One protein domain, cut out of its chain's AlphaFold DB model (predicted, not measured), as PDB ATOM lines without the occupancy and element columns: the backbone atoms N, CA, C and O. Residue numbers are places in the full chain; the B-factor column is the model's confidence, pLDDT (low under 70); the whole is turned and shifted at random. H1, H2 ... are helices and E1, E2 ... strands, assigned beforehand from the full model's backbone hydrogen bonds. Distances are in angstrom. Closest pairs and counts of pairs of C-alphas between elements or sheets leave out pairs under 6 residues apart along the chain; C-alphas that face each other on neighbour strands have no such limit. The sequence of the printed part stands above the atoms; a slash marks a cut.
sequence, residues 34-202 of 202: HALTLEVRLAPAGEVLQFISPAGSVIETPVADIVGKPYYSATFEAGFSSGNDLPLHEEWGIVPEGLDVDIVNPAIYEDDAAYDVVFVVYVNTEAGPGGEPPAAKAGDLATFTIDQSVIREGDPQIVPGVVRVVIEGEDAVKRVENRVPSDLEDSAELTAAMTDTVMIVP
ATOM      1  N   HIS A  34     -63.587  60.503  44.317       87.62
ATOM      2  CA  HIS A  34     -62.564  60.204  43.318       87.62
ATOM      3  C   HIS A  34     -62.127  58.742  43.375       87.62
ATOM      4  O   HIS A  34     -62.178  58.106  44.430       87.62
ATOM      5  N   ALA A  35     -61.712  58.190  42.235       88.56
ATOM      6  CA  ALA A  35     -61.060  56.887  42.161       88.56
ATOM      7  C   ALA A  35     -59.559  57.003  42.459       88.56
ATOM      8  O   ALA A  35     -58.927  58.022  42.184       88.56
ATOM      9  N   LEU A  36     -58.979  55.921  42.977       88.94
ATOM     10  CA  LEU A  36     -57.537  55.782  43.164       88.94
ATOM     11  C   LEU A  36     -57.053  54.588  42.347       88.94
ATOM     12  O   LEU A  36     -57.516  53.467  42.538       88.94
ATOM     13  N   THR A  37     -56.107  54.823  41.446       89.75
ATOM     14  CA  THR A  37     -55.434  53.770  40.683       89.75
ATOM     15  C   THR A  37     -53.985  53.650  41.134       89.75
ATOM     16  O   THR A  37     -53.250  54.639  41.129       89.75
ATOM     17  N   LEU A  38     -53.560  52.442  41.498       90.31
ATOM     18  CA  LEU A  38     -52.160  52.103  41.731       90.31
ATOM     19  C   LEU A  38     -51.653  51.253  40.558       90.31
ATOM     20  O   LEU A  38     -52.064  50.111  40.379       90.31
ATOM     21  N   GLU A  39     -50.731  51.810  39.780       92.75
ATOM     22  CA  GLU A  39     -50.020  51.113  38.710       92.75
ATOM     23  C   GLU A  39     -48.669  50.630  39.261       92.75
ATOM     24  O   GLU A  39     -47.760  51.431  39.519       92.75
ATOM     25  N   VAL A  40     -48.525  49.321  39.469       92.81
ATOM     26  CA  VAL A  40     -47.279  48.706  39.940       92.81
ATOM     27  C   VAL A  40     -46.566  48.037  38.778       92.81
ATOM     28  O   VAL A  40     -47.094  47.122  38.151       92.81
ATOM     29  N   ARG A  41     -45.320  48.436  38.543       93.88
ATOM     30  CA  ARG A  41     -44.466  47.853  37.513       93.88
ATOM     31  C   ARG A  41     -43.269  47.147  38.130       93.88
ATOM     32  O   ARG A  41     -42.427  47.778  38.763       93.88
ATOM     33  N   LEU A  42     -43.153  45.843  37.902       92.19
ATOM     34  CA  LEU A  42     -41.958  45.086  38.265       92.19
ATOM     35  C   LEU A  42     -41.014  45.034  37.052       92.19
ATOM     36  O   LEU A  42     -41.104  44.133  36.227       92.19
ATOM     37  N   ALA A  43     -40.140  46.030  36.904       92.25
ATOM     38  CA  ALA A  43     -39.225  46.206  35.781       92.25
ATOM     39  C   ALA A  43     -38.030  45.224  35.840       92.25
ATOM     40  O   ALA A  43     -37.157  45.363  36.708       92.25
ATOM     41  N   PRO A  44     -37.941  44.238  34.924       92.31
ATOM     42  CA  PRO A  44     -36.850  43.272  34.915       92.31
ATOM     43  C   PRO A  44     -35.620  43.785  34.152       92.31
ATOM     44  O   PRO A  44     -35.722  44.491  33.146       92.31
ATOM     45  N   ALA A  45     -34.443  43.331  34.576       88.38
ATOM     46  CA  ALA A  45     -33.175  43.471  33.870       88.38
ATOM     47  C   ALA A  45     -32.783  42.113  33.256       88.38
ATOM     48  O   ALA A  45     -31.952  41.374  33.781       88.38
ATOM     49  N   GLY A  46     -33.419  41.751  32.138       90.75
ATOM     50  CA  GLY A  46     -33.287  40.415  31.548       90.75
ATOM     51  C   GLY A  46     -34.233  39.414  32.217       90.75
ATOM     52  O   GLY A  46     -35.439  39.626  32.206       90.75
ATOM     53  N   GLU A  47     -33.701  38.323  32.775       94.12
ATOM     54  CA  GLU A  47     -34.494  37.270  33.449       94.12
ATOM     55  C   GLU A  47     -34.616  37.473  34.971       94.12
ATOM     56  O   GLU A  47     -35.182  36.634  35.676       94.12
ATOM     57  N   VAL A  48     -34.088  38.584  35.490       94.69
ATOM     58  CA  VAL A  48     -34.078  38.909  36.920       94.69
ATOM     59  C   VAL A  48     -34.738  40.254  37.186       94.69
ATOM     60  O   VAL A  48     -34.654  41.184  36.384       94.69
ATOM     61  N   LEU A  49     -35.372  40.355  38.345       93.31
ATOM     62  CA  LEU A  49     -35.785  41.596  38.978       93.31
ATOM     63  C   LEU A  49     -34.708  42.010  39.973       93.31
ATOM     64  O   LEU A  49     -34.162  41.166  40.685       93.31
ATOM     65  N   GLN A  50     -34.412  43.303  40.020       92.44
ATOM     66  CA  GLN A  50     -33.475  43.863  40.984       92.44
ATOM     67  C   GLN A  50     -34.237  44.756  41.960       92.44
ATOM     68  O   GLN A  50     -35.036  45.599  41.548       92.44
ATOM     69  N   PHE A  51     -33.981  44.560  43.249       89.75
ATOM     70  CA  PHE A  51     -34.613  45.299  44.335       89.75
ATOM     71  C   PHE A  51     -33.551  45.864  45.263       89.75
ATOM     72  O   PHE A  51     -32.558  45.200  45.563       89.75
ATOM     73  N   ILE A  52     -33.783  47.070  45.770       84.00
ATOM     74  CA  ILE A  52     -32.998  47.611  46.876       84.00
ATOM     75  C   ILE A  52     -33.599  47.079  48.177       84.00
ATOM     76  O   ILE A  52     -34.816  47.093  48.365       84.00
ATOM     77  N   SER A  53     -32.757  46.601  49.085       81.00
ATOM     78  CA  SER A  53     -33.160  46.280  50.451       81.00
ATOM     79  C   SER A  53     -33.171  47.541  51.319       81.00
ATOM     80  O   SER A  53     -32.446  48.492  51.029       81.00
ATOM     81  N   PRO A  54     -33.894  47.564  52.451       72.38
ATOM     82  CA  PRO A  54     -33.823  48.685  53.393       72.38
ATOM     83  C   PRO A  54     -32.400  48.995  53.896       72.38
ATOM     84  O   PRO A  54     -32.132  50.099  54.358       72.38
ATOM     85  N   ALA A  55     -31.473  48.037  53.785       75.81
ATOM     86  CA  ALA A  55     -30.058  48.207  54.106       75.81
ATOM     87  C   ALA A  55     -29.216  48.792  52.948       75.81
ATOM     88  O   ALA A  55     -27.994  48.857  53.065       75.81
ATOM     89  N   GLY A  56     -29.832  49.176  51.825       74.81
ATOM     90  CA  GLY A  56     -29.154  49.743  50.654       74.81
ATOM     91  C   GLY A  56     -28.409  48.717  49.793       74.81
ATOM     92  O   GLY A  56     -27.551  49.088  48.999       74.81
ATOM     93  N   SER A  57     -28.692  47.421  49.954       83.06
ATOM     94  CA  SER A  57     -28.092  46.363  49.127       83.06
ATOM     95  C   SER A  57     -28.995  46.009  47.953       83.06
ATOM     96  O   SER A  57     -30.210  45.957  48.120       83.06
ATOM     97  N   VAL A  58     -28.411  45.701  46.796       88.44
ATOM     98  CA  VAL A  58     -29.164  45.181  45.645       88.44
ATOM     99  C   VAL A  58     -29.330  43.674  45.786       88.44
ATOM    100  O   VAL A  58     -28.363  42.950  46.029       88.44
ATOM    101  N   ILE A  59     -30.563  43.212  45.633       89.19
ATOM    102  CA  ILE A  59     -30.935  41.804  45.662       89.19
ATOM    103  C   ILE A  59     -31.570  41.459  44.319       89.19
ATOM    104  O   ILE A  59     -32.440  42.177  43.827       89.19
ATOM    105  N   GLU A  60     -31.139  40.343  43.741       92.56
ATOM    106  CA  GLU A  60     -31.677  39.825  42.487       92.56
ATOM    107  C   GLU A  60     -32.659  38.689  42.768       92.56
ATOM    108  O   GLU A  60     -32.391  37.807  43.584       92.56
ATOM    109  N   THR A  61     -33.804  38.708  42.094       92.12
ATOM    110  CA  THR A  61     -34.827  37.660  42.178       92.12
ATOM    111  C   THR A  61     -35.218  37.227  40.767       92.12
ATOM    112  O   THR A  61     -35.524  38.089  39.944       92.12
ATOM    113  N   PRO A  62     -35.213  35.925  40.440       95.31
ATOM    114  CA  PRO A  62     -35.672  35.453  39.137       95.31
ATOM    115  C   PRO A  62     -37.118  35.871  38.852       95.31
ATOM    116  O   PRO A  62     -37.991  35.729  39.706       95.31
ATOM    117  N   VAL A  63     -37.406  36.311  37.623       95.56
ATOM    118  CA  VAL A  63     -38.781  36.652  37.203       95.56
ATOM    119  C   VAL A  63     -39.732  35.462  37.390       95.56
ATOM    120  O   VAL A  63     -40.873  35.629  37.819       95.56
ATOM    121  N   ALA A  64     -39.244  34.246  37.128       95.94
ATOM    122  CA  ALA A  64     -40.010  33.010  37.281       95.94
ATOM    123  C   ALA A  64     -40.450  32.724  38.729       95.94
ATOM    124  O   ALA A  64     -41.418  31.994  38.926       95.94
ATOM    125  N   ASP A  65     -39.773  33.305  39.724       94.38
ATOM    126  CA  ASP A  65     -40.139  33.154  41.135       94.38
ATOM    127  C   ASP A  65     -41.238  34.142  41.556       94.38
ATOM    128  O   ASP A  65     -41.818  33.986  42.630       94.38
ATOM    129  N   ILE A  66     -41.545  35.134  40.714       94.50
ATOM    130  CA  ILE A  66     -42.514  36.203  40.977       94.50
ATOM    131  C   ILE A  66     -43.796  36.027  40.164       94.50
ATOM    132  O   ILE A  66     -44.895  36.180  40.696       94.50
ATOM    133  N   VAL A  67     -43.682  35.694  38.879       96.44
ATOM    134  CA  VAL A  67     -44.851  35.479  38.018       96.44
ATOM    135  C   VAL A  67     -45.738  34.376  38.595       96.44
ATOM    136  O   VAL A  67     -45.266  33.313  38.999       96.44
ATOM    137  N   GLY A  68     -47.047  34.623  38.636       95.06
ATOM    138  CA  GLY A  68     -48.011  33.677  39.192       95.06
ATOM    139  C   GLY A  68     -48.087  33.675  40.722       95.06
ATOM    140  O   GLY A  68     -48.903  32.936  41.277       95.06
ATOM    141  N   LYS A  69     -47.279  34.487  41.419       95.12
ATOM    142  CA  LYS A  69     -47.402  34.662  42.869       95.12
ATOM    143  C   LYS A  69     -48.623  35.509  43.219       95.12
ATOM    144  O   LYS A  69     -48.985  36.405  42.456       95.12
ATOM    145  N   PRO A  70     -49.264  35.243  44.365       96.00
ATOM    146  CA  PRO A  70     -50.349  36.075  44.840       96.00
ATOM    147  C   PRO A  70     -49.821  37.426  45.312       96.00
ATOM    148  O   PRO A  70     -48.781  37.506  45.972       96.00
ATOM    149  N   TYR A  71     -50.576  38.473  45.002       94.94
ATOM    150  CA  TYR A  71     -50.399  39.786  45.597       94.94
ATOM    151  C   TYR A  71     -51.645  40.186  46.381       94.94
ATOM    152  O   TYR A  71     -52.756  39.732  46.090       94.94
ATOM    153  N   TYR A  72     -51.434  41.057  47.356       94.06
ATOM    154  CA  TYR A  72     -52.476  41.733  48.111       94.06
ATOM    155  C   TYR A  72     -52.250  43.237  48.038       94.06
ATOM    156  O   TYR A  72     -51.109  43.694  48.162       94.06
ATOM    157  N   SER A  73     -53.326  43.996  47.852       92.50
ATOM    158  CA  SER A  73     -53.305  45.446  47.990       92.50
ATOM    159  C   SER A  73     -54.417  45.922  48.905       92.50
ATOM    160  O   SER A  73     -55.501  45.344  48.930       92.50
ATOM    161  N   ALA A  74     -54.137  46.974  49.666       91.25
ATOM    162  CA  ALA A  74     -55.102  47.605  50.545       91.25
ATOM    163  C   ALA A  74     -54.872  49.109  50.626       91.25
ATOM    164  O   ALA A  74     -53.737  49.578  50.569       91.25
ATOM    165  N   THR A  75     -55.960  49.857  50.773       90.94
ATOM    166  CA  THR A  75     -55.954  51.315  50.918       90.94
ATOM    167  C   THR A  75     -56.631  51.720  52.214       90.94
ATOM    168  O   THR A  75     -57.702  51.213  52.552       90.94
ATOM    169  N   PHE A  76     -56.016  52.664  52.914       88.75
ATOM    170  CA  PHE A  76     -56.438  53.164  54.213       88.75
ATOM    171  C   PHE A  76     -56.445  54.691  54.209       88.75
ATOM    172  O   PHE A  76     -55.764  55.316  53.394       88.75
ATOM    173  N   GLU A  77     -57.166  55.299  55.150       87.62
ATOM    174  CA  GLU A  77     -56.931  56.707  55.485       87.62
ATOM    175  C   GLU A  77     -55.463  56.908  55.888       87.62
ATOM    176  O   GLU A  77     -54.838  56.031  56.495       87.62
ATOM    177  N   ALA A  78     -54.887  58.056  55.534       83.81
ATOM    178  CA  ALA A  78     -53.520  58.363  55.923       83.81
ATOM    179  C   ALA A  78     -53.338  58.291  57.447       83.81
ATOM    180  O   ALA A  78     -54.152  58.800  58.217       83.81
ATOM    181  N   GLY A  79     -52.223  57.705  57.889       74.19
ATOM    182  CA  GLY A  79     -51.904  57.581  59.315       74.19
ATOM    183  C   GLY A  79     -52.556  56.395  60.021       74.19
ATOM    184  O   GLY A  79     -52.515  56.337  61.253       74.19
ATOM    185  N   PHE A  80     -53.126  55.460  59.261       75.56
ATOM    186  CA  PHE A  80     -53.708  54.238  59.799       75.56
ATOM    187  C   PHE A  80     -52.713  53.392  60.611       75.56
ATOM    188  O   PHE A  80     -51.495  53.383  60.405       75.56
ATOM    189  N   SER A  81     -53.267  52.615  61.534       61.91
ATOM    190  CA  SER A  81     -52.587  51.574  62.286       61.91
ATOM    191  C   SER A  81     -52.819  50.224  61.608       61.91
ATOM    192  O   SER A  81     -53.881  49.619  61.750       61.91
ATOM    193  N   SER A  82     -51.788  49.700  60.939       55.88
ATOM    194  CA  SER A  82     -51.811  48.451  60.152       55.88
ATOM    195  C   SER A  82     -52.167  47.157  60.909       55.88
ATOM    196  O   SER A  82     -52.156  46.083  60.318       55.88
ATOM    197  N   GLY A  83     -52.500  47.235  62.202       58.75
ATOM    198  CA  GLY A  83     -52.998  46.112  63.004       58.75
ATOM    199  C   GLY A  83     -54.345  46.350  63.690       58.75
ATOM    200  O   GLY A  83     -54.792  45.471  64.421       58.75
ATOM    201  N   ASN A  84     -54.970  47.517  63.504       65.31
ATOM    202  CA  ASN A  84     -56.232  47.872  64.162       65.31
ATOM    203  C   ASN A  84     -57.290  48.415  63.197       65.31
ATOM    204  O   ASN A  84     -58.479  48.263  63.482       65.31
ATOM    205  N   ASP A  85     -56.870  49.017  62.085       79.50
ATOM    206  CA  ASP A  85     -57.785  49.665  61.152       79.50
ATOM    207  C   ASP A  85     -58.144  48.733  59.994       79.50
ATOM    208  O   ASP A  85     -57.299  48.006  59.464       79.50
ATOM    209  N   LEU A  86     -59.422  48.747  59.613       83.88
ATOM    210  CA  LEU A  86     -59.903  48.032  58.438       83.88
ATOM    211  C   LEU A  86     -59.598  48.856  57.181       83.88
ATOM    212  O   LEU A  86     -59.749  50.079  57.214       83.88
ATOM    213  N   PRO A  87     -59.207  48.212  56.071       89.31
ATOM    214  CA  PRO A  87     -59.006  48.922  54.821       89.31
ATOM    215  C   PRO A  87     -60.327  49.478  54.284       89.31
ATOM    216  O   PRO A  87     -61.381  48.851  54.404       89.31
ATOM    217  N   LEU A  88     -60.252  50.642  53.637       89.56
ATOM    218  CA  LEU A  88     -61.356  51.209  52.854       89.56
ATOM    219  C   LEU A  88     -61.631  50.353  51.614       89.56
ATOM    220  O   LEU A  88     -62.773  50.164  51.200       89.56
ATOM    221  N   HIS A  89     -60.554  49.831  51.030       91.69
ATOM    222  CA  HIS A  89     -60.593  48.911  49.912       91.69
ATOM    223  C   HIS A  89     -59.435  47.925  50.014       91.69
ATOM    224  O   HIS A  89     -58.322  48.315  50.369       91.69
ATOM    225  N   GLU A  90     -59.694  46.668  49.676       92.31
ATOM    226  CA  GLU A  90     -58.683  45.620  49.586       92.31
ATOM    227  C   GLU A  90     -58.946  44.737  48.369       92.31
ATOM    228  O   GLU A  90     -60.096  44.488  47.993       92.31
ATOM    229  N   GLU A  91     -57.872  44.229  47.774       92.62
ATOM    230  CA  GLU A  91     -57.955  43.273  46.684       92.62
ATOM    231  C   GLU A  91     -56.850  42.217  46.743       92.62
ATOM    232  O   GLU A  91     -55.751  42.422  47.265       92.62
ATOM    233  N   TRP A  92     -57.170  41.065  46.157       94.62
ATOM    234  CA  TRP A  92     -56.234  39.984  45.899       94.62
ATOM    235  C   TRP A  92     -56.127  39.760  44.405       94.62
ATOM    236  O   TRP A  92     -57.140  39.671  43.708       94.62
ATOM    237  N   GLY A  93     -54.911  39.503  43.948       94.62
ATOM    238  CA  GLY A  93     -54.688  39.065  42.585       94.62
ATOM    239  C   GLY A  93     -53.470  38.176  42.458       94.62
ATOM    240  O   GLY A  93     -52.918  37.669  43.437       94.62
ATOM    241  N   ILE A  94     -53.089  37.943  41.210       95.44
ATOM    242  CA  ILE A  94     -51.941  37.132  40.834       95.44
ATOM    243  C   ILE A  94     -51.047  37.991  39.952       95.44
ATOM    244  O   ILE A  94     -51.539  38.623  39.020       95.44
ATOM    245  N   VAL A  95     -49.742  37.994  40.226       96.19
ATOM    246  CA  VAL A  95     -48.778  38.740  39.417       96.19
ATOM    247  C   VAL A  95     -48.786  38.185  37.985       96.19
ATOM    248  O   VAL A  95     -48.520  36.989  37.796       96.19
ATOM    249  N   PRO A  96     -49.096  39.013  36.973       96.75
ATOM    250  CA  PRO A  96     -49.198  38.560  35.595       96.75
ATOM    251  C   PRO A  96     -47.819  38.340  34.968       96.75
ATOM    252  O   PRO A  96     -46.810  38.873  35.426       96.75
ATOM    253  N   GLU A  97     -47.779  37.604  33.854       95.62
ATOM    254  CA  GLU A  97     -46.547  37.395  33.071       95.62
ATOM    255  C   GLU A  97     -45.933  38.709  32.563       95.62
ATOM    256  O   GLU A  97     -44.721  38.794  32.386       95.62
ATOM    257  N   GLY A  98     -46.770  39.728  32.333       94.19
ATOM    258  CA  GLY A  98     -46.341  41.057  31.896       94.19
ATOM    259  C   GLY A  98     -45.666  41.894  32.981       94.19
ATOM    260  O   GLY A  98     -45.042  42.887  32.635       94.19
ATOM    261  N   LEU A  99     -45.749  41.485  34.257       95.19
ATOM    262  CA  LEU A  99     -45.172  42.181  35.418       95.19
ATOM    263  C   LEU A  99     -45.729  43.590  35.712       95.19
ATOM    264  O   LEU A  99     -45.255  44.250  36.638       95.19
ATOM    265  N   ASP A 100     -46.752  44.014  34.975       96.00
ATOM    266  CA  ASP A 100     -47.547  45.211  35.244       96.00
ATOM    267  C   ASP A 100     -48.834  44.803  35.984       96.00
ATOM    268  O   ASP A 100     -49.582  43.945  35.510       96.00
ATOM    269  N   VAL A 101     -49.075  45.382  37.160       94.06
ATOM    270  CA  VAL A 101     -50.268  45.162  37.988       94.06
ATOM    271  C   VAL A 101     -51.020  46.482  38.112       94.06
ATOM    272  O   VAL A 101     -50.503  47.433  38.695       94.06
ATOM    273  N   ASP A 102     -52.249  46.509  37.603       93.19
ATOM    274  CA  ASP A 102     -53.141  47.664  37.683       93.19
ATOM    275  C   ASP A 102     -54.220  47.409  38.739       93.19
ATOM    276  O   ASP A 102     -55.078  46.539  38.569       93.19
ATOM    277  N   ILE A 103     -54.168  48.177  39.824       91.69
ATOM    278  CA  ILE A 103     -55.122  48.149  40.939       91.69
ATOM    279  C   ILE A 103     -56.025  49.365  40.797       91.69
ATOM    280  O   ILE A 103     -55.556  50.502  40.873       91.69
ATOM    281  N   VAL A 104     -57.311  49.133  40.545       89.81
ATOM    282  CA  VAL A 104     -58.298  50.196  40.314       89.81
ATOM    283  C   VAL A 104     -59.313  50.173  41.442       89.81
ATOM    284  O   VAL A 104     -60.245  49.366  41.445       89.81
ATOM    285  N   ASN A 105     -59.152  51.094  42.382       87.19
ATOM    286  CA  ASN A 105     -60.065  51.224  43.502       87.19
ATOM    287  C   ASN A 105     -61.340  51.971  43.070       87.19
ATOM    288  O   ASN A 105     -61.304  52.806  42.158       87.19
ATOM    289  N   PRO A 106     -62.487  51.706  43.719       86.88
ATOM    290  CA  PRO A 106     -63.729  52.407  43.416       86.88
ATOM    291  C   PRO A 106     -63.634  53.909  43.729       86.88
ATOM    292  O   PRO A 106     -62.824  54.335  44.551       86.88
ATOM    293  N   ALA A 107     -64.503  54.707  43.100       89.81
ATOM    294  CA  ALA A 107     -64.613  56.142  43.357       89.81
ATOM    295  C   ALA A 107     -65.329  56.412  44.691       89.81
ATOM    296  O   ALA A 107     -66.535  56.656  44.719       89.81
ATOM    297  N   ILE A 108     -64.597  56.268  45.796       88.00
ATOM    298  CA  ILE A 108     -65.096  56.418  47.175       88.00
ATOM    299  C   ILE A 108     -64.224  57.345  48.029       88.00
ATOM    300  O   ILE A 108     -64.465  57.460  49.226       88.00
ATOM    301  N   TYR A 109     -63.187  57.942  47.444       87.56
ATOM    302  CA  TYR A 109     -62.196  58.721  48.176       87.56
ATOM    303  C   TYR A 109     -62.511  60.212  48.099       87.56
ATOM    304  O   TYR A 109     -62.914  60.702  47.048       87.56
ATOM    305  N   GLU A 110     -62.333  60.911  49.213       87.12
ATOM    306  CA  GLU A 110     -62.631  62.331  49.366       87.12
ATOM    307  C   GLU A 110     -61.567  63.200  48.684       87.12
ATOM    308  O   GLU A 110     -60.379  62.860  48.657       87.12
ATOM    309  N   ASP A 111     -62.009  64.340  48.157       85.06
ATOM    310  CA  ASP A 111     -61.122  65.389  47.669       85.06
ATOM    311  C   ASP A 111     -60.262  65.987  48.801       85.06
ATOM    312  O   ASP A 111     -60.646  66.000  49.973       85.06
ATOM    313  N   ASP A 112     -59.075  66.478  48.448       81.69
ATOM    314  CA  ASP A 112     -58.071  67.077  49.332       81.69
ATOM    315  C   ASP A 112     -57.594  66.177  50.496       81.69
ATOM    316  O   ASP A 112     -56.888  66.642  51.402       81.69
ATOM    317  N   ALA A 113     -57.906  64.877  50.459       83.56
ATOM    318  CA  ALA A 113     -57.538  63.894  51.472       83.56
ATOM    319  C   ALA A 113     -56.311  63.051  51.078       83.56
ATOM    320  O   ALA A 113     -55.960  62.883  49.905       83.56
ATOM    321  N   ALA A 114     -55.642  62.507  52.097       85.56
ATOM    322  CA  ALA A 114     -54.494  61.625  51.944       85.56
ATOM    323  C   ALA A 114     -54.853  60.182  52.317       85.56
ATOM    324  O   ALA A 114     -55.502  59.927  53.333       85.56
ATOM    325  N   TYR A 115     -54.344  59.242  51.526       86.56
ATOM    326  CA  TYR A 115     -54.554  57.810  51.683       86.56
ATOM    327  C   TYR A 115     -53.221  57.073  51.637       86.56
ATOM    328  O   TYR A 115     -52.337  57.407  50.843       86.56
ATOM    329  N   ASP A 116     -53.081  56.057  52.480       86.75
ATOM    330  CA  ASP A 116     -51.918  55.180  52.482       86.75
ATOM    331  C   ASP A 116     -52.287  53.855  51.803       86.75
ATOM    332  O   ASP A 116     -53.264  53.191  52.160       86.75
ATOM    333  N   VAL A 117     -51.496  53.471  50.802       87.94
ATOM    334  CA  VAL A 117     -51.684  52.251  50.014       87.94
ATOM    335  C   VAL A 117     -50.559  51.272  50.316       87.94
ATOM    336  O   VAL A 117     -49.383  51.638  50.357       87.94
ATOM    337  N   VAL A 118     -50.921  50.010  50.506       89.25
ATOM    338  CA  VAL A 118     -49.990  48.898  50.674       89.25
ATOM    339  C   VAL A 118     -50.158  47.951  49.497       89.25
ATOM    340  O   VAL A 118     -51.281  47.629  49.109       89.25
ATOM    341  N   PHE A 119     -49.047  47.475  48.947       92.19
ATOM    342  CA  PHE A 119     -49.028  46.351  48.021       92.19
ATOM    343  C   PHE A 119     -47.917  45.377  48.411       92.19
ATOM    344  O   PHE A 119     -46.785  45.783  48.677       92.19
ATOM    345  N   VAL A 120     -48.258  44.090  48.467       92.50
ATOM    346  CA  VAL A 120     -47.355  43.005  48.868       92.50
ATOM    347  C   VAL A 120     -47.468  41.854  47.878       92.50
ATOM    348  O   VAL A 120     -48.568  41.380  47.610       92.50
ATOM    349  N   VAL A 121     -46.333  41.356  47.387       93.69
ATOM    350  CA  VAL A 121     -46.238  40.082  46.662       93.69
ATOM    351  C   VAL A 121     -45.707  39.018  47.613       93.69
ATOM    352  O   VAL A 121     -44.584  39.118  48.112       93.69
ATOM    353  N   TYR A 122     -46.499  37.972  47.835       92.44
ATOM    354  CA  TYR A 122     -46.137  36.869  48.721       92.44
ATOM    355  C   TYR A 122     -45.353  35.804  47.952       92.44
ATOM    356  O   TYR A 122     -45.902  34.875  47.354       92.44
ATOM    357  N   VAL A 123     -44.034  35.964  47.950       92.19
ATOM    358  CA  VAL A 123     -43.094  35.084  47.249       92.19
ATOM    359  C   VAL A 123     -42.803  33.844  48.090       92.19
ATOM    360  O   VAL A 123     -42.899  32.713  47.596       92.19
ATOM    361  N   ASN A 124     -42.485  34.072  49.365       89.62
ATOM    362  CA  ASN A 124     -42.078  33.077  50.355       89.62
ATOM    363  C   ASN A 124     -43.178  32.768  51.371       89.62
ATOM    364  O   ASN A 124     -43.106  31.767  52.092       89.62
ATOM    365  N   THR A 125     -44.189  33.625  51.456       88.44
ATOM    366  CA  THR A 125     -45.358  33.380  52.294       88.44
ATOM    367  C   THR A 125     -46.422  32.610  51.521       88.44
ATOM    368  O   THR A 125     -46.793  32.963  50.407       88.44
ATOM    369  N   GLU A 126     -46.935  31.538  52.126       87.50
ATOM    370  CA  GLU A 126     -48.110  30.844  51.606       87.50
ATOM    371  C   GLU A 126     -49.340  31.723  51.849       87.50
ATOM    372  O   GLU A 126     -49.831  31.835  52.972       87.50
ATOM    373  N   ALA A 127     -49.804  32.372  50.788       84.75
ATOM    374  CA  ALA A 127     -50.991  33.211  50.764       84.75
ATOM    375  C   ALA A 127     -51.806  32.900  49.502       84.75
ATOM    376  O   ALA A 127     -51.321  32.238  48.584       84.75
ATOM    377  N   GLY A 128     -53.052  33.354  49.445       79.44
ATOM    378  CA  GLY A 128     -53.884  33.191  48.260       79.44
ATOM    379  C   GLY A 128     -55.253  33.843  48.424       79.44
ATOM    380  O   GLY A 128     -55.670  34.116  49.552       79.44
ATOM    381  N   PRO A 129     -55.964  34.081  47.311       76.50
ATOM    382  CA  PRO A 129     -57.259  34.748  47.336       76.50
ATOM    383  C   PRO A 129     -58.267  33.990  48.215       76.50
ATOM    384  O   PRO A 129     -58.409  32.770  48.103       76.50
ATOM    385  N   GLY A 130     -58.993  34.728  49.063       72.38
ATOM    386  CA  GLY A 130     -60.063  34.197  49.919       72.38
ATOM    387  C   GLY A 130     -59.686  33.930  51.383       72.38
ATOM    388  O   GLY A 130     -60.490  33.333  52.100       72.38
ATOM    389  N   GLY A 131     -58.500  34.358  51.827       75.88
ATOM    390  CA  GLY A 131     -58.079  34.348  53.233       75.88
ATOM    391  C   GLY A 131     -57.640  35.730  53.729       75.88
ATOM    392  O   GLY A 131     -57.431  36.642  52.933       75.88
ATOM    393  N   GLU A 132     -57.501  35.868  55.048       83.88
ATOM    394  CA  GLU A 132     -56.892  37.050  55.675       83.88
ATOM    395  C   GLU A 132     -55.421  37.167  55.231       83.88
ATOM    396  O   GLU A 132     -54.714  36.149  55.234       83.88
ATOM    397  N   PRO A 133     -54.948  38.364  54.831       84.44
ATOM    398  CA  PRO A 133     -53.565  38.559  54.417       84.44
ATOM    399  C   PRO A 133     -52.611  38.211  55.567       84.44
ATOM    400  O   PRO A 133     -52.673  38.824  56.635       84.44
ATOM    401  N   PRO A 134     -51.711  37.227  55.393       87.62
ATOM    402  CA  PRO A 134     -50.730  36.918  56.416       87.62
ATOM    403  C   PRO A 134     -49.686  38.035  56.508       87.62
ATOM    404  O   PRO A 134     -49.440  38.779  55.553       87.62
ATOM    405  N   ALA A 135     -48.997  38.096  57.647       86.31
ATOM    406  CA  ALA A 135     -47.804  38.921  57.773       86.31
ATOM    407  C   ALA A 135     -46.739  38.458  56.764       86.31
ATOM    408  O   ALA A 135     -46.370  37.278  56.744       86.31
ATOM    409  N   ALA A 136     -46.254  39.397  55.950       84.56
ATOM    410  CA  ALA A 136     -45.179  39.152  55.000       84.56
ATOM    411  C   ALA A 136     -43.904  38.685  55.720       84.56
ATOM    412  O   ALA A 136     -43.609  39.095  56.848       84.56
ATOM    413  N   LYS A 137     -43.145  37.812  55.064       86.62
ATOM    414  CA  LYS A 137     -41.886  37.249  55.560       86.62
ATOM    415  C   LYS A 137     -40.710  37.801  54.768       86.62
ATOM    416  O   LYS A 137     -40.872  38.288  53.654       86.62
ATOM    417  N   ALA A 138     -39.513  37.648  55.329       86.00
ATOM    418  CA  ALA A 138     -38.268  37.974  54.646       86.00
ATOM    419  C   ALA A 138     -38.236  37.377  53.225       86.00
ATOM    420  O   ALA A 138     -38.507  36.186  53.019       86.00
ATOM    421  N   GLY A 139     -37.911  38.215  52.242       83.62
ATOM    422  CA  GLY A 139     -37.901  37.859  50.822       83.62
ATOM    423  C   GLY A 139     -39.246  37.972  50.090       83.62
ATOM    424  O   GLY A 139     -39.258  37.799  48.876       83.62
ATOM    425  N   ASP A 140     -40.352  38.284  50.774       87.06
ATOM    426  CA  ASP A 140     -41.541  38.822  50.098       87.06
ATOM    427  C   ASP A 140     -41.240  40.226  49.546       87.06
ATOM    428  O   ASP A 140     -40.267  40.871  49.950       87.06
ATOM    429  N   LEU A 141     -42.068  40.712  48.621       87.00
ATOM    430  CA  LEU A 141     -41.933  42.060  48.065       87.00
ATOM    431  C   LEU A 141     -43.012  42.959  48.653       87.00
ATOM    432  O   LEU A 141     -44.163  42.542  48.724       87.00
ATOM    433  N   ALA A 142     -42.669  44.185  49.027       84.50
ATOM    434  CA  ALA A 142     -43.631  45.161  49.522       84.50
ATOM    435  C   ALA A 142     -43.326  46.555  48.980       84.50
ATOM    436  O   ALA A 142     -42.168  46.914  48.752       84.50
ATOM    437  N   THR A 143     -44.369  47.355  48.784       81.31
ATOM    438  CA  THR A 143     -44.209  48.772  48.468       81.31
ATOM    439  C   THR A 143     -43.552  49.515  49.611       81.31
ATOM    440  O   THR A 143     -43.823  49.256  50.779       81.31
ATOM    441  N   PHE A 144     -42.707  50.471  49.268       76.06
ATOM    442  CA  PHE A 144     -42.008  51.320  50.205       76.06
ATOM    443  C   PHE A 144     -41.903  52.724  49.626       76.06
ATOM    444  O   PHE A 144     -41.625  52.900  48.439       76.06
ATOM    445  N   THR A 145     -42.083  53.728  50.474       71.62
ATOM    446  CA  THR A 145     -41.810  55.110  50.105       71.62
ATOM    447  C   THR A 145     -40.942  55.772  51.169       71.62
ATOM    448  O   THR A 145     -41.222  55.685  52.369       71.62
ATOM    449  N   ILE A 146     -39.865  56.433  50.738       60.22
ATOM    450  CA  ILE A 146     -39.304  57.560  51.482       60.22
ATOM    451  C   ILE A 146     -40.152  58.760  51.114       60.22
ATOM    452  O   ILE A 146     -40.107  59.235  49.980       60.22
ATOM    453  N   ASP A 147     -40.933  59.236  52.077       60.84
ATOM    454  CA  ASP A 147     -41.810  60.365  51.838       60.84
ATOM    455  C   ASP A 147     -41.025  61.629  51.467       60.84
ATOM    456  O   ASP A 147     -40.171  62.105  52.219       60.84
ATOM    457  N   GLN A 148     -41.344  62.169  50.292       54.97
ATOM    458  CA  GLN A 148     -40.911  63.489  49.833       54.97
ATOM    459  C   GLN A 148     -42.099  64.431  49.594       54.97
ATOM    460  O   GLN A 148     -41.915  65.533  49.070       54.97
ATOM    461  N   SER A 149     -43.314  64.001  49.939       56.50
ATOM    462  CA  SER A 149     -44.534  64.792  49.811       56.50
ATOM    463  C   SER A 149     -44.462  66.016  50.723       56.50
ATOM    464  O   SER A 149     -43.783  66.025  51.753       56.50
ATOM    465  N   VAL A 150     -45.165  67.086  50.354       57.03
ATOM    466  CA  VAL A 150     -45.279  68.258  51.225       57.03
ATOM    467  C   VAL A 150     -46.156  67.877  52.417       57.03
ATOM    468  O   VAL A 150     -47.366  67.777  52.265       57.03
ATOM    469  N   ILE A 151     -45.553  67.686  53.594       57.66
ATOM    470  CA  ILE A 151     -46.286  67.490  54.853       57.66
ATOM    471  C   ILE A 151     -47.104  68.759  55.131       57.66
ATOM    472  O   ILE A 151     -46.533  69.828  55.383       57.66
ATOM    473  N   ARG A 152     -48.433  68.654  55.073       67.31
ATOM    474  CA  ARG A 152     -49.360  69.731  55.435       67.31
ATOM    475  C   ARG A 152     -49.517  69.782  56.957       67.31
ATOM    476  O   ARG A 152     -49.233  68.827  57.682       67.31
ATOM    477  N   GLU A 153     -49.932  70.935  57.475       55.78
ATOM    478  CA  GLU A 153     -50.204  71.078  58.907       55.78
ATOM    479  C   GLU A 153     -51.360  70.146  59.308       55.78
ATOM    480  O   GLU A 153     -52.494  70.356  58.892       55.78
ATOM    481  N   GLY A 154     -51.058  69.125  60.115       64.56
ATOM    482  CA  GLY A 154     -52.026  68.113  60.554       64.56
ATOM    483  C   GLY A 154     -51.817  66.723  59.952       64.56
ATOM    484  O   GLY A 154     -52.390  65.771  60.478       64.56
ATOM    485  N   ASP A 155     -50.960  66.578  58.935       62.41
ATOM    486  CA  ASP A 155     -50.730  65.280  58.301       62.41
ATOM    487  C   ASP A 155     -50.064  64.286  59.271       62.41
ATOM    488  O   ASP A 155     -49.078  64.619  59.946       62.41
ATOM    489  N   PRO A 156     -50.555  63.036  59.342       67.06
ATOM    490  CA  PRO A 156     -49.945  62.008  60.168       67.06
ATOM    491  C   PRO A 156     -48.595  61.572  59.590       67.06
ATOM    492  O   PRO A 156     -48.392  61.557  58.372       67.06
ATOM    493  N   GLN A 157     -47.672  61.168  60.471       68.44
ATOM    494  CA  GLN A 157     -46.393  60.591  60.049       68.44
ATOM    495  C   GLN A 157     -46.624  59.356  59.176       68.44
ATOM    496  O   GLN A 157     -47.457  58.509  59.496       68.44
ATOM    497  N   ILE A 158     -45.858  59.244  58.094       65.38
ATOM    498  CA  ILE A 158     -45.907  58.074  57.219       65.38
ATOM    499  C   ILE A 158     -45.182  56.914  57.877       65.38
ATOM    500  O   ILE A 158     -44.054  57.039  58.362       65.38
ATOM    501  N   VAL A 159     -45.852  55.770  57.874       65.38
ATOM    502  CA  VAL A 159     -45.289  54.509  58.339       65.38
ATOM    503  C   VAL A 159     -44.427  53.920  57.215       65.38
ATOM    504  O   VAL A 159     -44.854  53.918  56.062       65.38
ATOM    505  N   PRO A 160     -43.218  53.405  57.494       66.00
ATOM    506  CA  PRO A 160     -42.436  52.696  56.485       66.00
ATOM    507  C   PRO A 160     -43.227  51.536  55.858       66.00
ATOM    508  O   PRO A 160     -43.906  50.802  56.573       66.00
ATOM    509  N   GLY A 161     -43.090  51.331  54.544       70.06
ATOM    510  CA  GLY A 161     -43.754  50.225  53.835       70.06
ATOM    511  C   GLY A 161     -45.139  50.550  53.259       70.06
ATOM    512  O   GLY A 161     -45.888  49.640  52.909       70.06
ATOM    513  N   VAL A 162     -45.488  51.832  53.168       77.38
ATOM    514  CA  VAL A 162     -46.720  52.305  52.522       77.38
ATOM    515  C   VAL A 162     -46.374  53.317  51.436       77.38
ATOM    516  O   VAL A 162     -45.281  53.882  51.432       77.38
ATOM    517  N   VAL A 163     -47.299  53.548  50.516       81.75
ATOM    518  CA  VAL A 163     -47.227  54.607  49.508       81.75
ATOM    519  C   VAL A 163     -48.345  55.594  49.796       81.75
ATOM    520  O   VAL A 163     -49.512  55.209  49.792       81.75
ATOM    521  N   ARG A 164     -47.998  56.862  50.038       84.56
ATOM    522  CA  ARG A 164     -48.997  57.915  50.233       84.56
ATOM    523  C   ARG A 164     -49.470  58.469  48.894       84.56
ATOM    524  O   ARG A 164     -48.668  58.794  48.011       84.56
ATOM    525  N   VAL A 165     -50.782  58.605  48.777       83.25
ATOM    526  CA  VAL A 165     -51.478  59.240  47.661       83.25
ATOM    527  C   VAL A 165     -52.326  60.371  48.224       83.25
ATOM    528  O   VAL A 165     -53.016  60.188  49.221       83.25
ATOM    529  N   VAL A 166     -52.250  61.543  47.602       83.38
ATOM    530  CA  VAL A 166     -53.105  62.693  47.919       83.38
ATOM    531  C   VAL A 166     -54.012  62.917  46.720       83.38
ATOM    532  O   VAL A 166     -53.526  62.905  45.587       83.38
ATOM    533  N   ILE A 167     -55.307  63.070  46.971       81.19
ATOM    534  CA  ILE A 167     -56.313  63.350  45.945       81.19
ATOM    535  C   ILE A 167     -56.530  64.862  45.891       81.19
ATOM    536  O   ILE A 167     -56.641  65.496  46.935       81.19
ATOM    537  N   GLU A 168     -56.512  65.436  44.685       82.25
ATOM    538  CA  GLU A 168     -56.628  66.886  44.448       82.25
ATOM    539  C   GLU A 168     -57.569  67.165  43.253       82.25
ATOM    540  O   GLU A 168     -57.138  67.532  42.160       82.25
ATOM    541  N   GLY A 169     -58.868  66.963  43.450       74.44
ATOM    542  CA  GLY A 169     -59.962  67.384  42.571       74.44
ATOM    543  C   GLY A 169     -60.229  66.481  41.368       74.44
ATOM    544  O   GLY A 169     -61.086  66.794  40.536       74.44
ATOM    545  N   GLU A 170     -59.505  65.368  41.244       85.62
ATOM    546  CA  GLU A 170     -59.685  64.365  40.195       85.62
ATOM    547  C   GLU A 170     -59.208  62.971  40.629       85.62
ATOM    548  O   GLU A 170     -58.554  62.809  41.660       85.62
ATOM    549  N   ASP A 171     -59.538  61.956  39.823       85.81
ATOM    550  CA  ASP A 171     -59.067  60.585  40.031       85.81
ATOM    551  C   ASP A 171     -57.535  60.548  40.117       85.81
ATOM    552  O   ASP A 171     -56.822  61.028  39.229       85.81
ATOM    553  N   ALA A 172     -57.015  59.933  41.174       85.12
ATOM    554  CA  ALA A 172     -55.585  59.851  41.408       85.12
ATOM    555  C   ALA A 172     -54.992  58.606  40.744       85.12
ATOM    556  O   ALA A 172     -55.492  57.494  40.911       85.12
ATOM    557  N   VAL A 173     -53.866  58.773  40.046       86.75
ATOM    558  CA  VAL A 173     -53.060  57.658  39.525       86.75
ATOM    559  C   VAL A 173     -51.674  57.714  40.150       86.75
ATOM    560  O   VAL A 173     -50.927  58.676  39.959       86.75
ATOM    561  N   LYS A 174     -51.306  56.661  40.879       87.62
ATOM    562  CA  LYS A 174     -49.992  56.511  41.496       87.62
ATOM    563  C   LYS A 174     -49.220  55.393  40.815       87.62
ATOM    564  O   LYS A 174     -49.730  54.294  40.648       87.62
ATOM    565  N   ARG A 175     -47.968  55.672  40.453       88.94
ATOM    566  CA  ARG A 175     -47.055  54.700  39.838       88.94
ATOM    567  C   ARG A 175     -45.971  54.287  40.811       88.94
ATOM    568  O   ARG A 175     -45.331  55.158  41.400       88.94
ATOM    569  N   VAL A 176     -45.732  52.987  40.909       89.50
ATOM    570  CA  VAL A 176     -44.673  52.393  41.729       89.50
ATOM    571  C   VAL A 176     -43.860  51.435  40.866       89.50
ATOM    572  O   VAL A 176     -44.420  50.651  40.106       89.50
ATOM    573  N   GLU A 177     -42.533  51.489  40.969       90.00
ATOM    574  CA  GLU A 177     -41.630  50.621  40.198       90.00
ATOM    575  C   GLU A 177     -40.444  50.175  41.062       90.00
ATOM    576  O   GLU A 177     -39.945  50.970  41.855       90.00
ATOM    577  N   ASN A 178     -39.946  48.940  40.913       88.75
ATOM    578  CA  ASN A 178     -38.674  48.544  41.533       88.75
ATOM    579  C   ASN A 178     -37.507  49.249  40.828       88.75
ATOM    580  O   ASN A 178     -37.058  48.856  39.752       88.75
ATOM    581  N   ARG A 179     -37.006  50.320  41.445       86.25
ATOM    582  CA  ARG A 179     -35.874  51.094  40.924       86.25
ATOM    583  C   ARG A 179     -34.585  50.704  41.631       86.25
ATOM    584  O   ARG A 179     -34.567  50.525  42.845       86.25
ATOM    585  N   VAL A 180     -33.496  50.638  40.869       84.81
ATOM    586  CA  VAL A 180     -32.129  50.492  41.384       84.81
ATOM    587  C   VAL A 180     -31.293  51.649  40.834       84.81
ATOM    588  O   VAL A 180     -31.301  51.848  39.616       84.81
ATOM    589  N   PRO A 181     -30.617  52.446  41.684       85.38
ATOM    590  CA  PRO A 181     -29.784  53.549  41.229       85.38
ATOM    591  C   PRO A 181     -28.596  53.013  40.433       85.38
ATOM    592  O   PRO A 181     -28.131  51.891  40.648       85.38
ATOM    593  N   SER A 182     -28.100  53.830  39.511       86.19
ATOM    594  CA  SER A 182     -26.930  53.466  38.717       86.19
ATOM    595  C   SER A 182     -25.641  53.564  39.534       86.19
ATOM    596  O   SER A 182     -24.701  52.802  39.291       86.19
ATOM    597  N   ASP A 183     -25.637  54.442  40.539       85.56
ATOM    598  CA  ASP A 183     -24.596  54.576  41.550       85.56
ATOM    599  C   ASP A 183     -25.197  54.500  42.966       85.56
ATOM    600  O   ASP A 183     -25.985  55.349  43.379       85.56
ATOM    601  N   LEU A 184     -24.812  53.473  43.731       82.50
ATOM    602  CA  LEU A 184     -25.263  53.280  45.115       82.50
ATOM    603  C   LEU A 184     -24.607  54.263  46.100       82.50
ATOM    604  O   LEU A 184     -25.078  54.389  47.231       82.50
ATOM    605  N   GLU A 185     -23.526  54.935  45.702       85.56
ATOM    606  CA  GLU A 185     -22.872  55.969  46.510       85.56
ATOM    607  C   GLU A 185     -23.499  57.357  46.286       85.56
ATOM    608  O   GLU A 185     -23.306  58.260  47.110       85.56
ATOM    609  N   ASP A 186     -24.296  57.534  45.225       87.56
ATOM    610  CA  ASP A 186     -25.030  58.773  44.979       87.56
ATOM    611  C   ASP A 186     -26.311  58.824  45.824       87.56
ATOM    612  O   ASP A 186     -27.338  58.207  45.537       87.56
ATOM    613  N   SER A 187     -26.258  59.632  46.883       82.25
ATOM    614  CA  SER A 187     -27.386  59.841  47.793       82.25
ATOM    615  C   SER A 187     -28.661  60.359  47.111       82.25
ATOM    616  O   SER A 187     -29.760  60.066  47.587       82.25
ATOM    617  N   ALA A 188     -28.547  61.122  46.019       84.19
ATOM    618  CA  ALA A 188     -29.700  61.652  45.301       84.19
ATOM    619  C   ALA A 188     -30.366  60.563  44.455       84.19
ATOM    620  O   ALA A 188     -31.591  60.436  44.497       84.19
ATOM    621  N   GLU A 189     -29.574  59.740  43.756       83.06
ATOM    622  CA  GLU A 189     -30.101  58.581  43.024       83.06
ATOM    623  C   GLU A 189     -30.717  57.558  43.978       83.06
ATOM    624  O   GLU A 189     -31.821  57.073  43.728       83.06
ATOM    625  N   LEU A 190     -30.052  57.274  45.102       81.50
ATOM    626  CA  LEU A 190     -30.563  56.355  46.115       81.50
ATOM    627  C   LEU A 190     -31.894  56.842  46.692       81.50
ATOM    628  O   LEU A 190     -32.848  56.073  46.765       81.50
ATOM    629  N   THR A 191     -31.990  58.125  47.054       80.06
ATOM    630  CA  THR A 191     -33.243  58.688  47.576       80.06
ATOM    631  C   THR A 191     -34.355  58.588  46.533       80.06
ATOM    632  O   THR A 191     -35.439  58.109  46.849       80.06
ATOM    633  N   ALA A 192     -34.085  58.960  45.277       78.19
ATOM    634  CA  ALA A 192     -35.068  58.877  44.197       78.19
ATOM    635  C   ALA A 192     -35.507  57.433  43.882       78.19
ATOM    636  O   ALA A 192     -36.649  57.211  43.476       78.19
ATOM    637  N   ALA A 193     -34.618  56.454  44.062       79.81
ATOM    638  CA  ALA A 193     -34.927  55.038  43.892       79.81
ATOM    639  C   ALA A 193     -35.723  54.444  45.068       79.81
ATOM    640  O   ALA A 193     -36.369  53.412  44.901       79.81
ATOM    641  N   MET A 194     -35.684  55.087  46.238       77.69
ATOM    642  CA  MET A 194     -36.433  54.690  47.433       77.69
ATOM    643  C   MET A 194     -37.775  55.431  47.593       77.69
ATOM    644  O   MET A 194     -38.554  55.095  48.486       77.69
ATOM    645  N   THR A 195     -38.072  56.411  46.738       79.12
ATOM    646  CA  THR A 195     -39.394  57.049  46.649       79.12
ATOM    647  C   THR A 195     -40.318  56.202  45.772       79.12
ATOM    648  O   THR A 195     -39.997  55.959  44.608       79.12
ATOM    649  N   ASP A 196     -41.470  55.796  46.313       80.00
ATOM    650  CA  ASP A 196     -42.518  55.048  45.600       80.00
ATOM    651  C   ASP A 196     -41.981  53.830  44.830       80.00
ATOM    652  O   ASP A 196     -42.115  53.712  43.608       80.00
ATOM    653  N   THR A 197     -41.341  52.917  45.558       83.44
ATOM    654  CA  THR A 197     -40.657  51.748  44.997       83.44
ATOM    655  C   THR A 197     -41.201  50.443  45.571       83.44
ATOM    656  O   THR A 197     -41.856  50.424  46.612       83.44
ATOM    657  N   VAL A 198     -40.920  49.327  44.904       84.12
ATOM    658  CA  VAL A 198     -41.098  47.990  45.485       84.12
ATOM    659  C   VAL A 198     -39.751  47.526  46.028       84.12
ATOM    660  O   VAL A 198     -38.741  47.584  45.327       84.12
ATOM    661  N   MET A 199     -39.729  47.054  47.272       85.50
ATOM    662  CA  MET A 199     -38.534  46.561  47.956       85.50
ATOM    663  C   MET A 199     -38.737  45.138  48.460       85.50
ATOM    664  O   MET A 199     -39.860  44.656  48.597       85.50
ATOM    665  N   ILE A 200     -37.629  44.479  48.788       83.69
ATOM    666  CA  ILE A 200     -37.661  43.202  49.499       83.69
ATOM    667  C   ILE A 200     -37.877  43.440  50.993       83.69
ATOM    668  O   ILE A 200     -37.194  44.262  51.612       83.69
ATOM    669  N   VAL A 201     -38.794  42.667  51.571       82.19
ATOM    670  CA  VAL A 201     -38.999  42.573  53.016       82.19
ATOM    671  C   VAL A 201     -37.739  41.960  53.653       82.19
ATOM    672  O   VAL A 201     -37.306  40.893  53.204       82.19
ATOM    673  N   PRO A 202     -37.127  42.624  54.654       72.38
ATOM    674  CA  PRO A 202     -35.853  42.210  55.249       72.38
ATOM    675  C   PRO A 202     -35.934  40.913  56.065       72.38
ATOM    676  O   PRO A 202     -37.026  40.576  56.578       72.38
TER     677      PRO A 202
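This is residues 34 to 202 of the 202 residues of an uncharacterized protein of Plesiocystis pacifica SIR-1 (UniProt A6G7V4). Two sheets lie face to face as a sandwich: a strongly twisted, branched sheet of E4, E5, E7, E8, E9 and E11, and a smaller sheet of E6, E1 and E10. The hairpin E2 and E3 sits at one end, by E11, and the short helix H1 lies off to one side, on neither sheet. The 169 printed residues hold ten named strands, E1 to E10, then H1 and E11; under half are in named elements, and the class is mostly strand. The small sheet runs E6 E1 E10, mixed, while the neighbour pairs of the branched sheet are antiparallel. The whole is compact, with a radius of gyration of the C-alphas of 15.5 A and spans of 41 by 41 by 27 A.

Start at E1, residues 36 to 41, the inner strand between E6, residues 100 to 104, antiparallel with N 38 and O 103 2.9 A apart, and E10, residues 172 to 177, parallel with N 39 and O 174 2.8 A apart. Next comes the hairpin of E2, residues 48 to 52, and E3, residues 58 to 62, with N 49 and O 61 at 2.8 A. Look then at E4, residues 70 to 77: E5, residues 89 to 94, is on one side, N 73 to O 91 3.0 A, and E7, residues 114 to 121, on the other, N 74 to O 118 3.0 A. On the other side of E7 from E4 are E8, residues 141 to 144, N 121 to O 141 2.8 A, and E9, residues 163 to 166, N 115 to O 165 2.8 A. H1, residues 187 to 194, has every O i to N i+4 pair within hydrogen-bond range. E11, residues 197 to 200, is beside E8, N 142 to O 199 2.9 A; its closest C-alphas to E2 are Met 199 and Phe 51, 5.5 A. The facing parts of the two sheets are 9.2 A centre to centre, their strands at 35 degrees.

Find C-alpha 36 at (-57.537, 55.782, 43.164); from there E1 runs 16.3 A. E4 spans 24.1 A, E7 23.7 A, E5 17.2 A, E10 16.8 A and H1 10.4 A. E11 ends at C-alpha 200, (-37.661, 43.202, 49.499).

The farthest C-alphas, Glu 47 and Glu 153, are 45.1 A apart. The printed part has no cut. The links E4 to E5, E7 to E8 and E8 to E9 are long. The model's pLDDT is under 70 at residues 81 to 84 and 146 to 160.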